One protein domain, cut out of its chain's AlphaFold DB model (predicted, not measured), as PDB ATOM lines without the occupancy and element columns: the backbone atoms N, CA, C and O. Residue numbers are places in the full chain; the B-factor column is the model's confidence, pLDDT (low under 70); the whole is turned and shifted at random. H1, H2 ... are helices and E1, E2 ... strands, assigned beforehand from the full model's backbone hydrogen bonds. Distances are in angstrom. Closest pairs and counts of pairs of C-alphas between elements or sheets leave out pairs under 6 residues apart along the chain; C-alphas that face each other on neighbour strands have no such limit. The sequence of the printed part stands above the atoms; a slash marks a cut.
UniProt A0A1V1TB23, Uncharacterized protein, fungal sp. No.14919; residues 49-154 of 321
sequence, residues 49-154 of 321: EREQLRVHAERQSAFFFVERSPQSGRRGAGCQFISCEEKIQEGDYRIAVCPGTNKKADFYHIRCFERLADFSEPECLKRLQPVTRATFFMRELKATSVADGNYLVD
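What this domain is: This is residues 49 to 154 of the 321 residues of an uncharacterized protein of fungal sp. No.14919 (UniProt A0A1V1TB23). With little regular structure, this domain has a small mixed sheet, E3 E2 E1 E4, through its middle, H2 over E2, H1 and H3 at one end, and long loops, residues 69 to 92 and 131 to 154, outside the sheet. The 106 printed residues, 39 in named elements of mixed class, run H1 E1 E2 E3 H2 H3 E4; the whole is compact, radius of gyration of the C-alphas 13.1 A, spans 36 by 31 by 24 A.

Where its parts are: E1, residues 63 to 68, spans 15.8 A; E2, 93 to 98, 15.6 A; E3 is 106 to 109, E4 128 to 130. H1, 49 to 60, spans 15.9 A from C-alpha 49 at (32.960, -21.644, 7.838); H2 is 110 to 113, H3 122 to 125. E4 ends at C-alpha 130, (34.686, -44.096, 3.569).

How they stand to each other: E1 E2 E3 form a meander, successive antiparallel neighbours, with N 65 and O 96 2.9 A apart and N 95 and O 108 2.9 A. E4 is parallel to E1, N 66 to O 129 2.9 A. E3, H2 H3, E4 form a split strand-helix-strand unit, E2 E1 between its strands, with a right-handed crossover. H1 only grazes the sheet, its closest C-alphas to E1 being Ala 57 and Phe 63, 7.0 A. In H1 every O i to N i+4 pair is within hydrogen-bond range; H2 and H3 are too short for one.

The domain as a whole: The printed part has no cut; the E1 to E2 link is long; residues 73 to 74 are under 70 in pLDDT.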
ATOM      1  N   GLU A  49      33.319 -20.401   8.546       91.81
ATOM      2  CA  GLU A  49      32.960 -21.644   7.838       91.81
ATOM      3  C   GLU A  49      32.985 -22.874   8.768       91.81
ATOM      4  O   GLU A  49      32.110 -23.736   8.657       91.81
ATOM      5  N   ARG A  50      33.921 -22.942   9.727       93.25
ATOM      6  CA  ARG A  50      34.010 -24.000  10.754       93.25
ATOM      7  C   ARG A  50      32.766 -24.057  11.632       93.25
ATOM      8  O   ARG A  50      32.141 -25.114  11.741       93.25
ATOM      9  N   GLU A  51      32.359 -22.931  12.217       92.44
ATOM     10  CA  GLU A  51      31.156 -22.876  13.057       92.44
ATOM     11  C   GLU A  51      29.890 -23.182  12.239       92.44
ATOM     12  O   GLU A  51      29.006 -23.906  12.705       92.44
ATOM     13  N   GLN A  52      29.811 -22.720  10.984       91.69
ATOM     14  CA  GLN A  52      28.715 -23.083  10.079       91.69
ATOM     15  C   GLN A  52      28.675 -24.591   9.789       91.69
ATOM     16  O   GLN A  52      27.600 -25.192   9.879       91.69
ATOM     17  N   LEU A  53      29.821 -25.220   9.502       93.38
ATOM     18  CA  LEU A  53      29.936 -26.665   9.287       93.38
ATOM     19  C   LEU A  53      29.528 -27.453  10.538       93.38
ATOM     20  O   LEU A  53      28.736 -28.392  10.429       93.38
ATOM     21  N   ARG A  54      30.005 -27.052  11.724       93.00
ATOM     22  CA  ARG A  54      29.668 -27.678  13.012       93.00
ATOM     23  C   ARG A  54      28.167 -27.601  13.291       93.00
ATOM     24  O   ARG A  54      27.514 -28.628  13.491       93.00
ATOM     25  N   VAL A  55      27.589 -26.401  13.212       92.44
ATOM     26  CA  VAL A  55      26.156 -26.155  13.434       92.44
ATOM     27  C   VAL A  55      25.284 -26.883  12.405       92.44
ATOM     28  O   VAL A  55      24.212 -27.383  12.757       92.44
ATOM     29  N   HIS A  56      25.717 -26.983  11.147       92.94
ATOM     30  CA  HIS A  56      25.024 -27.757  10.113       92.94
ATOM     31  C   HIS A  56      25.090 -29.267  10.388       92.94
ATOM     32  O   HIS A  56      24.056 -29.939  10.372       92.94
ATOM     33  N   ALA A  57      26.273 -29.795  10.714       92.25
ATOM     34  CA  ALA A  57      26.471 -31.206  11.032       92.25
ATOM     35  C   ALA A  57      25.656 -31.644  12.259       92.25
ATOM     36  O   ALA A  57      25.034 -32.710  12.240       92.25
ATOM     37  N   GLU A  58      25.586 -30.816  13.302       91.12
ATOM     38  CA  GLU A  58      24.709 -31.024  14.457       91.12
ATOM     39  C   GLU A  58      23.225 -30.979  14.070       91.12
ATOM     40  O   GLU A  58      22.489 -31.929  14.332       91.12
ATOM     41  N   ARG A  59      22.768 -29.905  13.409       91.88
ATOM     42  CA  ARG A  59      21.334 -29.682  13.138       91.88
ATOM     43  C   ARG A  59      20.737 -30.591  12.072       91.88
ATOM     44  O   ARG A  59      19.520 -30.767  12.065       91.88
ATOM     45  N   GLN A  60      21.529 -31.083  11.123       90.56
ATOM     46  CA  GLN A  60      21.068 -31.958  10.037       90.56
ATOM     47  C   GLN A  60      21.559 -33.405  10.188       90.56
ATOM     48  O   GLN A  60      21.307 -34.219   9.303       90.56
ATOM     49  N   SER A  61      22.247 -33.733  11.290       92.06
ATOM     50  CA  SER A  61      22.907 -35.031  11.505       92.06
ATOM     51  C   SER A  61      23.825 -35.434  10.342       92.06
ATOM     52  O   SER A  61      23.869 -36.602   9.961       92.06
ATOM     53  N   ALA A  62      24.526 -34.462   9.748       94.50
ATOM     54  CA  ALA A  62      25.314 -34.700   8.543       94.50
ATOM     55  C   ALA A  62      26.574 -35.534   8.823       94.50
ATOM     56  O   ALA A  62      27.214 -35.405   9.872       94.50
ATOM     57  N   PHE A  63      26.913 -36.362   7.837       96.94
ATOM     58  CA  PHE A  63      28.112 -37.193   7.782       96.94
ATOM     59  C   PHE A  63      29.068 -36.678   6.702       96.94
ATOM     60  O   PHE A  63      28.650 -36.036   5.732       96.94
ATOM     61  N   PHE A  64      30.353 -36.973   6.872       98.06
ATOM     62  CA  PHE A  64      31.434 -36.557   5.986       98.06
ATOM     63  C   PHE A  64      31.951 -37.794   5.258       98.06
ATOM     64  O   PHE A  64      32.527 -38.696   5.861       98.06
ATOM     65  N   PHE A  65      31.703 -37.880   3.958       98.44
ATOM     66  CA  PHE A  65      31.961 -39.105   3.213       98.44
ATOM     67  C   PHE A  65      33.193 -38.977   2.326       98.44
ATOM     68  O   PHE A  65      33.195 -38.159   1.409       98.44
ATOM     69  N   VAL A  66      34.209 -39.809   2.570       98.62
ATOM     70  CA  VAL A  66      35.352 -39.954   1.661       98.62
ATOM     71  C   VAL A  66      34.899 -40.809   0.478       98.62
ATOM     72  O   VAL A  66      34.658 -42.009   0.623       98.62
ATOM     73  N   GLU A  67      34.743 -40.191  -0.688       98.00
ATOM     74  CA  GLU A  67      34.242 -40.832  -1.907       98.00
ATOM     75  C   GLU A  67      35.173 -40.577  -3.096       98.00
ATOM     76  O   GLU A  67      35.880 -39.567  -3.143       98.00
ATOM     77  N   ARG A  68      35.153 -41.468  -4.095       96.44
ATOM     78  CA  ARG A  68      35.789 -41.193  -5.390       96.44
ATOM     79  C   ARG A  68      34.873 -40.349  -6.264       96.44
ATOM     80  O   ARG A  68      33.715 -40.684  -6.500       96.44
ATOM     81  N   SER A  69      35.406 -39.256  -6.784       94.88
ATOM     82  CA  SER A  69      34.729 -38.381  -7.729       94.88
ATOM     83  C   SER A  69      34.329 -39.185  -8.981       94.88
ATOM     84  O   SER A  69      35.202 -39.769  -9.629       94.88
ATOM     85  N   PRO A  70      33.026 -39.287  -9.307       91.81
ATOM     86  CA  PRO A  70      32.514 -40.238 -10.288       91.81
ATOM     87  C   PRO A  70      32.862 -39.838 -11.723       91.81
ATOM     88  O   PRO A  70      33.050 -38.656 -12.021       91.81
ATOM     89  N   GLN A  71      32.852 -40.820 -12.625       83.00
ATOM     90  CA  GLN A  71      33.063 -40.595 -14.047       83.00
ATOM     91  C   GLN A  71      31.997 -39.672 -14.636       83.00
ATOM     92  O   GLN A  71      30.791 -39.860 -14.451       83.00
ATOM     93  N   SER A  72      32.448 -38.625 -15.325       73.50
ATOM     94  CA  SER A  72      31.620 -37.472 -15.658       73.50
ATOM     95  C   SER A  72      32.111 -36.795 -16.934       73.50
ATOM     96  O   SER A  72      33.106 -36.078 -16.940       73.50
ATOM     97  N   GLY A  73      31.314 -36.881 -18.006       60.38
ATOM     98  CA  GLY A  73      31.498 -36.107 -19.247       60.38
ATOM     99  C   GLY A  73      31.235 -34.595 -19.106       60.38
ATOM    100  O   GLY A  73      30.719 -33.960 -20.026       60.38
ATOM    101  N   ARG A  74      31.511 -34.018 -17.934       65.62
ATOM    102  CA  ARG A  74      31.385 -32.600 -17.578       65.62
ATOM    103  C   ARG A  74      32.595 -32.179 -16.749       65.62
ATOM    104  O   ARG A  74      33.210 -33.003 -16.084       65.62
ATOM    105  N   ARG A  75      32.877 -30.872 -16.742       73.06
ATOM    106  CA  ARG A  75      33.845 -30.250 -15.821       73.06
ATOM    107  C   ARG A  75      33.507 -30.670 -14.381       73.06
ATOM    108  O   ARG A  75      32.327 -30.655 -14.031       73.06
ATOM    109  N   GLY A  76      34.529 -31.049 -13.613       83.69
ATOM    110  CA  GLY A  76      34.402 -31.670 -12.290       83.69
ATOM    111  C   GLY A  76      33.714 -30.812 -11.221       83.69
ATOM    112  O   GLY A  76      33.320 -29.667 -11.462       83.69
ATOM    113  N   ALA A  77      33.553 -31.381 -10.025       90.75
ATOM    114  CA  ALA A  77      32.873 -30.703  -8.923       90.75
ATOM    115  C   ALA A  77      33.676 -29.482  -8.444       90.75
ATOM    116  O   ALA A  77      34.904 -29.507  -8.406       90.75
ATOM    117  N   GLY A  78      32.987 -28.401  -8.073       94.00
ATOM    118  CA  GLY A  78      33.618 -27.300  -7.346       94.00
ATOM    119  C   GLY A  78      33.869 -27.701  -5.901       94.00
ATOM    120  O   GLY A  78      32.972 -28.264  -5.279       94.00
ATOM    121  N   CYS A  79      35.052 -27.375  -5.379       96.50
ATOM    122  CA  CYS A  79      35.243 -27.298  -3.935       96.50
ATOM    123  C   CYS A  79      34.264 -26.260  -3.349       96.50
ATOM    124  O   CYS A  79      33.891 -25.308  -4.040       96.50
ATOM    125  N   GLN A  80      33.811 -26.449  -2.112       95.88
ATOM    126  CA  GLN A  80      32.953 -25.505  -1.380       95.88
ATOM    127  C   GLN A  80      33.697 -24.793  -0.237       95.88
ATOM    128  O   GLN A  80      33.060 -24.189   0.610       95.88
ATOM    129  N   PHE A  81      35.032 -24.871  -0.213       94.94
ATOM    130  CA  PHE A  81      35.897 -24.121   0.702       94.94
ATOM    131  C   PHE A  81      36.190 -22.724   0.144       94.94
ATOM    132  O   PHE A  81      36.576 -22.621  -1.025       94.94
ATOM    133  N   ILE A  82      36.050 -21.675   0.961       90.19
ATOM    134  CA  ILE A  82      35.958 -20.284   0.486       90.19
ATOM    135  C   ILE A  82      37.099 -19.809  -0.437       90.19
ATOM    136  O   ILE A  82      36.817 -19.169  -1.450       90.19
ATOM    137  N   SER A  83      38.365 -20.155  -0.163       90.44
ATOM    138  CA  SER A  83      39.522 -19.751  -0.993       90.44
ATOM    139  C   SER A  83      39.959 -20.799  -2.040       90.44
ATOM    140  O   SER A  83      41.030 -20.678  -2.633       90.44
ATOM    141  N   CYS A  84      39.141 -21.827  -2.324       94.88
ATOM    142  CA  CYS A  84      39.457 -22.879  -3.302       94.88
ATOM    143  C   CYS A  84      38.647 -22.756  -4.610       94.88
ATOM    144  O   CYS A  84      37.558 -23.316  -4.754       94.88
ATOM    145  N   GLU A  85      39.217 -22.093  -5.623       94.44
ATOM    146  CA  GLU A  85      38.594 -21.974  -6.957       94.44
ATOM    147  C   GLU A  85      38.633 -23.274  -7.792       94.44
ATOM    148  O   GLU A  85      37.904 -23.420  -8.787       94.44
ATOM    149  N   GLU A  86      39.478 -24.231  -7.402       94.44
ATOM    150  CA  GLU A  86      39.787 -25.429  -8.182       94.44
ATOM    151  C   GLU A  86      38.590 -26.382  -8.369       94.44
ATOM    152  O   GLU A  86      37.485 -26.217  -7.828       94.44
ATOM    153  N   LYS A  87      38.785 -27.374  -9.241       94.69
ATOM    154  CA  LYS A  87      37.786 -28.396  -9.549       94.69
ATOM    155  C   LYS A  87      38.340 -29.762  -9.188       94.69
ATOM    156  O   LYS A  87      39.376 -30.157  -9.715       94.69
ATOM    157  N   ILE A  88      37.577 -30.476  -8.371       95.50
ATOM    158  CA  ILE A  88      37.778 -31.883  -8.049       95.50
ATOM    159  C   ILE A  88      37.533 -32.663  -9.346       95.50
ATOM    160  O   ILE A  88      36.416 -32.643  -9.882       95.50
ATOM    161  N   GLN A  89      38.574 -33.289  -9.884       93.19
ATOM    162  CA  GLN A  89      38.549 -33.989 -11.167       93.19
ATOM    163  C   GLN A  89      37.852 -35.350 -11.055       93.19
ATOM    164  O   GLN A  89      37.330 -35.731 -10.009       93.19
ATOM    165  N   GLU A  90      37.789 -36.080 -12.164       92.06
ATOM    166  CA  GLU A  90      37.323 -37.465 -12.197       92.06
ATOM    167  C   GLU A  90      38.322 -38.403 -11.495       92.06
ATOM    168  O   GLU A  90      39.535 -38.292 -11.672       92.06
ATOM    169  N   GLY A  91      37.819 -39.341 -10.691       91.75
ATOM    170  CA  GLY A  91      38.623 -40.346  -9.994       91.75
ATOM    171  C   GLY A  91      39.362 -39.864  -8.738       91.75
ATOM    172  O   GLY A  91      39.817 -40.724  -7.985       91.75
ATOM    173  N   ASP A  92      39.449 -38.548  -8.501       94.94
ATOM    174  CA  ASP A  92      39.941 -37.916  -7.264       94.94
ATOM    175  C   ASP A  92      39.211 -38.446  -6.019       94.94
ATOM    176  O   ASP A  92      37.995 -38.632  -6.061       94.94
ATOM    177  N   TYR A  93      39.902 -38.595  -4.885       98.00
ATOM    178  CA  TYR A  93      39.225 -38.706  -3.588       98.00
ATOM    179  C   TYR A  93      38.748 -37.324  -3.125       98.00
ATOM    180  O   TYR A  93      39.451 -36.325  -3.288       98.00
ATOM    181  N   ARG A  94      37.556 -37.259  -2.531       97.88
ATOM    182  CA  ARG A  94      36.947 -36.019  -2.032       97.88
ATOM    183  C   ARG A  94      36.114 -36.269  -0.784       97.88
ATOM    184  O   ARG A  94      35.638 -37.385  -0.588       97.88
ATOM    185  N   ILE A  95      35.869 -35.218  -0.007       98.56
ATOM    186  CA  ILE A  95      34.815 -35.228   1.008       98.56
ATOM    187  C   ILE A  95      33.498 -34.787   0.371       98.56
ATOM    188  O   ILE A  95      33.444 -33.800  -0.367       98.56
ATOM    189  N   ALA A  96      32.428 -35.509   0.689       98.06
ATOM    190  CA  ALA A  96      31.051 -35.112   0.449       98.06
ATOM    191  C   ALA A  96      30.306 -34.992   1.788       98.06
ATOM    192  O   ALA A  96      30.065 -35.996   2.461       98.06
ATOM    193  N   VAL A  97      29.922 -33.774   2.172       97.81
ATOM    194  CA  VAL A  97      29.088 -33.524   3.359       97.81
ATOM    195  C   VAL A  97      27.640 -33.842   2.999       97.81
ATOM    196  O   VAL A  97      27.098 -33.238   2.073       97.81
ATOM    197  N   CYS A  98      27.012 -34.800   3.684       95.88
ATOM    198  CA  CYS A  98      25.684 -35.303   3.326       95.88
ATOM    199  C   CYS A  98      24.760 -35.454   4.556       95.88
ATOM    200  O   CYS A  98      25.131 -36.166   5.492       95.88
ATOM    201  N   PRO A  99      23.553 -34.844   4.556       94.75
ATOM    202  CA  PRO A  99      23.102 -33.817   3.611       94.75
ATOM    203  C   PRO A  99      23.969 -32.554   3.716       94.75
ATOM    204  O   PRO A  99      24.427 -32.202   4.800       94.75
ATOM    205  N   GLY A 100      24.186 -31.859   2.602       92.00
ATOM    206  CA  GLY A 100      24.811 -30.536   2.581       92.00
ATOM    207  C   GLY A 100      23.791 -29.410   2.771       92.00
ATOM    208  O   GLY A 100      22.576 -29.630   2.848       92.00
ATOM    209  N   THR A 101      24.297 -28.185   2.812       87.25
ATOM    210  CA  THR A 101      23.595 -26.920   3.077       87.25
ATOM    211  C   THR A 101      22.361 -26.744   2.190       87.25
ATOM    212  O   THR A 101      21.295 -26.321   2.640       87.25
ATOM    213  N   ASN A 102      22.467 -27.139   0.917       84.31
ATOM    214  CA  ASN A 102      21.394 -27.037  -0.078       84.31
ATOM    215  C   ASN A 102      20.627 -28.360  -0.297       84.31
ATOM    216  O   ASN A 102      20.064 -28.583  -1.374       84.31
ATOM    217  N   LYS A 103      20.621 -29.266   0.695       80.06
ATOM    218  CA  LYS A 103      20.047 -30.637   0.674       80.06
ATOM    219  C   LYS A 103      20.647 -31.608  -0.351       80.06
ATOM    220  O   LYS A 103      20.350 -32.795  -0.314       80.06
ATOM    221  N   LYS A 104      21.480 -31.124  -1.269       88.06
ATOM    222  CA  LYS A 104      22.455 -31.934  -2.013       88.06
ATOM    223  C   LYS A 104      23.713 -32.063  -1.159       88.06
ATOM    224  O   LYS A 104      23.853 -31.318  -0.198       88.06
ATOM    225  N   ALA A 105      24.605 -32.987  -1.500       93.81
ATOM    226  CA  ALA A 105      25.907 -33.035  -0.846       93.81
ATOM    227  C   ALA A 105      26.792 -31.862  -1.296       93.81
ATOM    228  O   ALA A 105      26.821 -31.547  -2.490       93.81
ATOM    229  N   ASP A 106      27.508 -31.268  -0.345       96.31
ATOM    230  CA  ASP A 106      28.516 -30.234  -0.594       96.31
ATOM    231  C   ASP A 106      29.894 -30.916  -0.710       96.31
ATOM    232  O   ASP A 106      30.190 -31.843   0.048       96.31
ATOM    233  N   PHE A 107      30.714 -30.518  -1.689       97.06
ATOM    234  CA  PHE A 107      31.936 -31.242  -2.073       97.06
ATOM    235  C   PHE A 107      33.212 -30.451  -1.777       97.06
ATOM    236  O   PHE A 107      33.293 -29.262  -2.074       97.06
ATOM    237  N   TYR A 108      34.238 -31.135  -1.273       98.12
ATOM    238  CA  TYR A 108      35.518 -30.536  -0.894       98.12
ATOM    239  C   TYR A 108      36.687 -31.437  -1.313       98.12
ATOM    240  O   TYR A 108      36.593 -32.662  -1.204       98.12
ATOM    241  N   HIS A 109      37.816 -30.853  -1.733       98.12
ATOM    242  CA  HIS A 109      39.093 -31.578  -1.676       98.12
ATOM    243  C   HIS A 109      39.370 -31.948  -0.212       98.12
ATOM    244  O   HIS A 109      39.053 -31.153   0.675       98.12
ATOM    245  N   ILE A 110      39.974 -33.111   0.050       98.06
ATOM    246  CA  ILE A 110      40.201 -33.586   1.429       98.06
ATOM    247  C   ILE A 110      41.004 -32.548   2.230       98.06
ATOM    248  O   ILE A 110      40.525 -32.088   3.262       98.06
ATOM    249  N   ARG A 111      42.094 -32.031   1.649       97.06
ATOM    250  CA  ARG A 111      42.938 -30.982   2.242       97.06
ATOM    251  C   ARG A 111      42.242 -29.642   2.490       97.06
ATOM    252  O   ARG A 111      42.629 -28.890   3.378       97.06
ATOM    253  N   CYS A 112      41.198 -29.325   1.723       97.50
ATOM    254  CA  CYS A 112      40.366 -28.151   1.993       97.50
ATOM    255  C   CYS A 112      39.386 -28.412   3.143       97.50
ATOM    256  O   CYS A 112      39.110 -27.508   3.923       97.50
ATOM    257  N   PHE A 113      38.873 -29.637   3.263       97.62
ATOM    258  CA  PHE A 113      37.980 -30.018   4.354       97.62
ATOM    259  C   PHE A 113      38.722 -30.142   5.692       97.62
ATOM    260  O   PHE A 113      38.201 -29.702   6.707       97.62
ATOM    261  N   GLU A 114      39.964 -30.626   5.690       96.50
ATOM    262  CA  GLU A 114      40.864 -30.657   6.856       96.50
ATOM    263  C   GLU A 114      41.173 -29.257   7.435       96.50
ATOM    264  O   GLU A 114      41.479 -29.133   8.617       96.50
ATOM    265  N   ARG A 115      41.020 -28.168   6.657       94.88
ATOM    266  CA  ARG A 115      41.071 -26.790   7.200       94.88
ATOM    267  C   ARG A 115      39.806 -26.416   7.997       94.88
ATOM    268  O   ARG A 115      39.885 -25.536   8.857       94.88
ATOM    269  N   LEU A 116      38.667 -27.067   7.727       94.62
ATOM    270  CA  LEU A 116      37.349 -26.809   8.337       94.62
ATOM    271  C   LEU A 116      36.938 -27.820   9.420       94.62
ATOM    272  O   LEU A 116      36.121 -27.497  10.277       94.62
ATOM    273  N   ALA A 117      37.439 -29.049   9.355       94.69
ATOM    274  CA  ALA A 117      37.035 -30.144  10.223       94.69
ATOM    275  C   ALA A 117      38.185 -30.535  11.152       94.69
ATOM    276  O   ALA A 117      39.123 -31.213  10.737       94.69
ATOM    277  N   ASP A 118      38.096 -30.132  12.421       93.12
ATOM    278  CA  ASP A 118      38.992 -30.647  13.455       93.12
ATOM    279  C   ASP A 118      38.645 -32.114  13.729       93.12
ATOM    280  O   ASP A 118      37.600 -32.427  14.301       93.12
ATOM    281  N   PHE A 119      39.500 -33.022  13.266       94.62
ATOM    282  CA  PHE A 119      39.339 -34.463  13.450       94.62
ATOM    283  C   PHE A 119      39.996 -35.004  14.730       94.62
ATOM    284  O   PHE A 119      39.883 -36.201  14.989       94.62
ATOM    285  N   SER A 120      40.635 -34.157  15.546       92.44
ATOM    286  CA  SER A 120      41.000 -34.532  16.918       92.44
ATOM    287  C   SER A 120      39.766 -34.590  17.828       92.44
ATOM    288  O   SER A 120      39.759 -35.323  18.819       92.44
ATOM    289  N   GLU A 121      38.689 -33.887  17.456       93.06
ATOM    290  CA  GLU A 121      37.423 -33.888  18.182       93.06
ATOM    291  C   GLU A 121      36.533 -35.100  17.838       93.06
ATOM    292  O   GLU A 121      36.151 -35.296  16.674       93.06
ATOM    293  N   PRO A 122      36.106 -35.903  18.836       92.44
ATOM    294  CA  PRO A 122      35.416 -37.171  18.586       92.44
ATOM    295  C   PRO A 122      34.021 -36.977  17.970       92.44
ATOM    296  O   PRO A 122      33.558 -37.813  17.190       92.44
ATOM    297  N   GLU A 123      33.358 -35.849  18.253       92.19
ATOM    298  CA  GLU A 123      32.074 -35.471  17.643       92.19
ATOM    299  C   GLU A 123      32.168 -35.198  16.132       92.19
ATOM    300  O   GLU A 123      31.161 -35.323  15.424       92.19
ATOM    301  N   CYS A 124      33.361 -34.844  15.648       93.56
ATOM    302  CA  CYS A 124      33.676 -34.623  14.243       93.56
ATOM    303  C   CYS A 124      34.166 -35.922  13.587       93.56
ATOM    304  O   CYS A 124      33.588 -36.369  12.593       93.56
ATOM    305  N   LEU A 125      35.157 -36.586  14.193       95.50
ATOM    306  CA  LEU A 125      35.772 -37.809  13.671       95.50
ATOM    307  C   LEU A 125      34.750 -38.924  13.406       95.50
ATOM    308  O   LEU A 125      34.752 -39.518  12.328       95.50
ATOM    309  N   LYS A 126      33.803 -39.155  14.326       95.19
ATOM    310  CA  LYS A 126      32.763 -40.196  14.183       95.19
ATOM    311  C   LYS A 126      31.791 -39.983  13.010       95.19
ATOM    312  O   LYS A 126      30.975 -40.856  12.715       95.19
ATOM    313  N   ARG A 127      31.823 -38.808  12.370       96.50
ATOM    314  CA  ARG A 127      31.025 -38.474  11.178       96.50
ATOM    315  C   ARG A 127      31.760 -38.796   9.885       96.50
ATOM    316  O   ARG A 127      31.108 -38.866   8.845       96.50
ATOM    317  N   LEU A 128      33.080 -38.974   9.935       97.81
ATOM    318  CA  LEU A 128      33.880 -39.352   8.781       97.81
ATOM    319  C   LEU A 128      33.647 -40.831   8.449       97.81
ATOM    320  O   LEU A 128      33.723 -41.691   9.325       97.81
ATOM    321  N   GLN A 129      33.347 -41.138   7.189       97.81
ATOM    322  CA  GLN A 129      33.107 -42.500   6.703       97.81
ATOM    323  C   GLN A 129      33.659 -42.671   5.276       97.81
ATOM    324  O   GLN A 129      33.348 -41.850   4.412       97.81
ATOM    325  N   PRO A 130      34.414 -43.739   4.959       98.25
ATOM    326  CA  PRO A 130      34.686 -44.096   3.569       98.25
ATOM    327  C   PRO A 130      33.405 -44.592   2.887       98.25
ATOM    328  O   PRO A 130      32.588 -45.275   3.509       98.25
ATOM    329  N   VAL A 131      33.228 -44.295   1.599       97.88
ATOM    330  CA  VAL A 131      32.128 -44.828   0.779       97.88
ATOM    331  C   VAL A 131      32.543 -46.167   0.175       97.88
ATOM    332  O   VAL A 131      33.354 -46.224  -0.739       97.88
ATOM    333  N   THR A 132      31.973 -47.256   0.683       96.19
ATOM    334  CA  THR A 132      32.336 -48.640   0.353       96.19
ATOM    335  C   THR A 132      31.092 -49.454  -0.008       96.19
ATOM    336  O   THR A 132      29.954 -48.996   0.156       96.19
ATOM    337  N   ARG A 133      31.291 -50.718  -0.408       93.12
ATOM    338  CA  ARG A 133      30.231 -51.741  -0.534       93.12
ATOM    339  C   ARG A 133      29.264 -51.821   0.656       93.12
ATOM    340  O   ARG A 133      28.116 -52.209   0.457       93.12
ATOM    341  N   ALA A 134      29.721 -51.468   1.859       91.00
ATOM    342  CA  ALA A 134      28.981 -51.593   3.112       91.00
ATOM    343  C   ALA A 134      28.425 -50.259   3.649       91.00
ATOM    344  O   ALA A 134      27.652 -50.279   4.601       91.00
ATOM    345  N   THR A 135      28.786 -49.109   3.064       94.25
ATOM    346  CA  THR A 135      28.406 -47.776   3.585       94.25
ATOM    347  C   THR A 135      27.703 -46.872   2.566       94.25
ATOM    348  O   THR A 135      27.078 -45.890   2.968       94.25
ATOM    349  N   PHE A 136      27.728 -47.187   1.261       94.56
ATOM    350  CA  PHE A 136      27.176 -46.316   0.205       94.56
ATOM    351  C   PHE A 136      25.696 -45.921   0.395       94.56
ATOM    352  O   PHE A 136      25.277 -44.858  -0.060       94.56
ATOM    353  N   PHE A 137      24.899 -46.744   1.086       91.88
ATOM    354  CA  PHE A 137      23.501 -46.424   1.387       91.88
ATOM    355  C   PHE A 137      23.359 -45.306   2.434       91.88
ATOM    356  O   PHE A 137      22.403 -44.538   2.360       91.88
ATOM    357  N   MET A 138      24.314 -45.159   3.364       91.50
ATOM    358  CA  MET A 138      24.347 -44.046   4.329       91.50
ATOM    359  C   MET A 138      24.641 -42.712   3.635       91.50
ATOM    360  O   MET A 138      24.173 -41.664   4.062       91.50
ATOM    361  N   ARG A 139      25.357 -42.770   2.507       93.44
ATOM    362  CA  ARG A 139      25.645 -41.640   1.614       93.44
ATOM    363  C   ARG A 139      24.453 -41.249   0.711       93.44
ATOM    364  O   ARG A 139      24.590 -40.386  -0.157       93.44
ATOM    365  N   GLU A 140      23.293 -41.882   0.907       91.75
ATOM    366  CA  GLU A 140      22.066 -41.780   0.095       91.75
ATOM    367  C   GLU A 140      22.229 -42.207  -1.383       91.75
ATOM    368  O   GLU A 140      21.396 -41.889  -2.241       91.75
ATOM    369  N   LEU A 141      23.282 -42.964  -1.713       92.06
ATOM    370  CA  LEU A 141      23.516 -43.429  -3.082       92.06
ATOM    371  C   LEU A 141      22.611 -44.613  -3.428       92.06
ATOM    372  O   LEU A 141      22.447 -45.571  -2.673       92.06
ATOM    373  N   LYS A 142      22.055 -44.576  -4.640       91.19
ATOM    374  CA  LYS A 142      21.303 -45.701  -5.203       91.19
ATOM    375  C   LYS A 142      22.276 -46.788  -5.646       91.19
ATOM    376  O   LYS A 142      23.314 -46.476  -6.222       91.19
ATOM    377  N   ALA A 143      21.885 -48.052  -5.505       88.75
ATOM    378  CA  ALA A 143      22.653 -49.199  -6.002       88.75
ATOM    379  C   ALA A 143      23.083 -49.041  -7.478       88.75
ATOM    380  O   ALA A 143      24.220 -49.323  -7.832       88.75
ATOM    381  N   THR A 144      22.207 -48.490  -8.327       89.06
ATOM    382  CA  THR A 144      22.484 -48.194  -9.746       89.06
ATOM    383  C   THR A 144      23.539 -47.110  -9.981       89.06
ATOM    384  O   THR A 144      24.039 -47.001 -11.091       89.06
ATOM    385  N   SER A 145      23.833 -46.275  -8.983       89.56
ATOM    386  CA  SER A 145      24.814 -45.182  -9.060       89.56
ATOM    387  C   SER A 145      26.214 -45.597  -8.607       89.56
ATOM    388  O   SER A 145      27.136 -44.810  -8.768       89.56
ATOM    389  N   VAL A 146      26.356 -46.804  -8.050       92.44
ATOM    390  CA  VAL A 146      27.628 -47.413  -7.618       92.44
ATOM    391  C   VAL A 146      27.888 -48.759  -8.319       92.44
ATOM    392  O   VAL A 146      28.796 -49.497  -7.952       92.44
ATOM    393  N   ALA A 147      27.069 -49.114  -9.317       89.00
ATOM    394  CA  ALA A 147      27.099 -50.410 -10.010       89.00
ATOM    395  C   ALA A 147      28.285 -50.581 -10.979       89.00
ATOM    396  O   ALA A 147      28.581 -51.694 -11.401       89.00
ATOM    397  N   ASP A 148      28.959 -49.482 -11.300       87.69
ATOM    398  CA  ASP A 148      30.168 -49.360 -12.119       87.69
ATOM    399  C   ASP A 148      31.412 -48.989 -11.282       87.69
ATOM    400  O   ASP A 148      32.487 -48.766 -11.830       87.69
ATOM    401  N   GLY A 149      31.274 -48.929  -9.952       89.00
ATOM    402  CA  GLY A 149      32.334 -48.535  -9.022       89.00
ATOM    403  C   GLY A 149      32.417 -47.029  -8.757       89.00
ATOM    404  O   GLY A 149      33.234 -46.612  -7.942       89.00
ATOM    405  N   ASN A 150      31.567 -46.201  -9.377       91.06
ATOM    406  CA  ASN A 150      31.495 -44.773  -9.059       91.06
ATOM    407  C   ASN A 150      31.201 -44.525  -7.569       91.06
ATOM    408  O   ASN A 150      30.501 -45.309  -6.929       91.06
ATOM    409  N   TYR A 151      31.701 -43.405  -7.031       95.00
ATOM    410  CA  TYR A 151      31.652 -43.003  -5.611       95.00
ATOM    411  C   TYR A 151      32.421 -43.907  -4.638       95.00
ATOM    412  O   TYR A 151      32.966 -43.400  -3.659       95.00
ATOM    413  N   LEU A 152      32.500 -45.214  -4.896       97.38
ATOM    414  CA  LEU A 152      33.190 -46.163  -4.030       97.38
ATOM    415  C   LEU A 152      34.697 -45.881  -3.995       97.38
ATOM    416  O   LEU A 152      35.321 -45.676  -5.037       97.38
ATOM    417  N   VAL A 153      35.295 -45.911  -2.805       97.94
ATOM    418  CA  VAL A 153      36.753 -45.998  -2.676       97.94
ATOM    419  C   VAL A 153      37.235 -47.400  -3.061       97.94
ATOM    420  O   VAL A 153      36.519 -48.395  -2.932       97.94
ATOM    421  N   ASP A 154      38.454 -47.469  -3.581       97.81
ATOM    422  CA  ASP A 154      39.190 -48.717  -3.765       97.81
ATOM    423  C   ASP A 154      39.669 -49.303  -2.427       97.81
ATOM    424  O   ASP A 154      39.654 -48.645  -1.387       97.81
TER     425      ASP A 154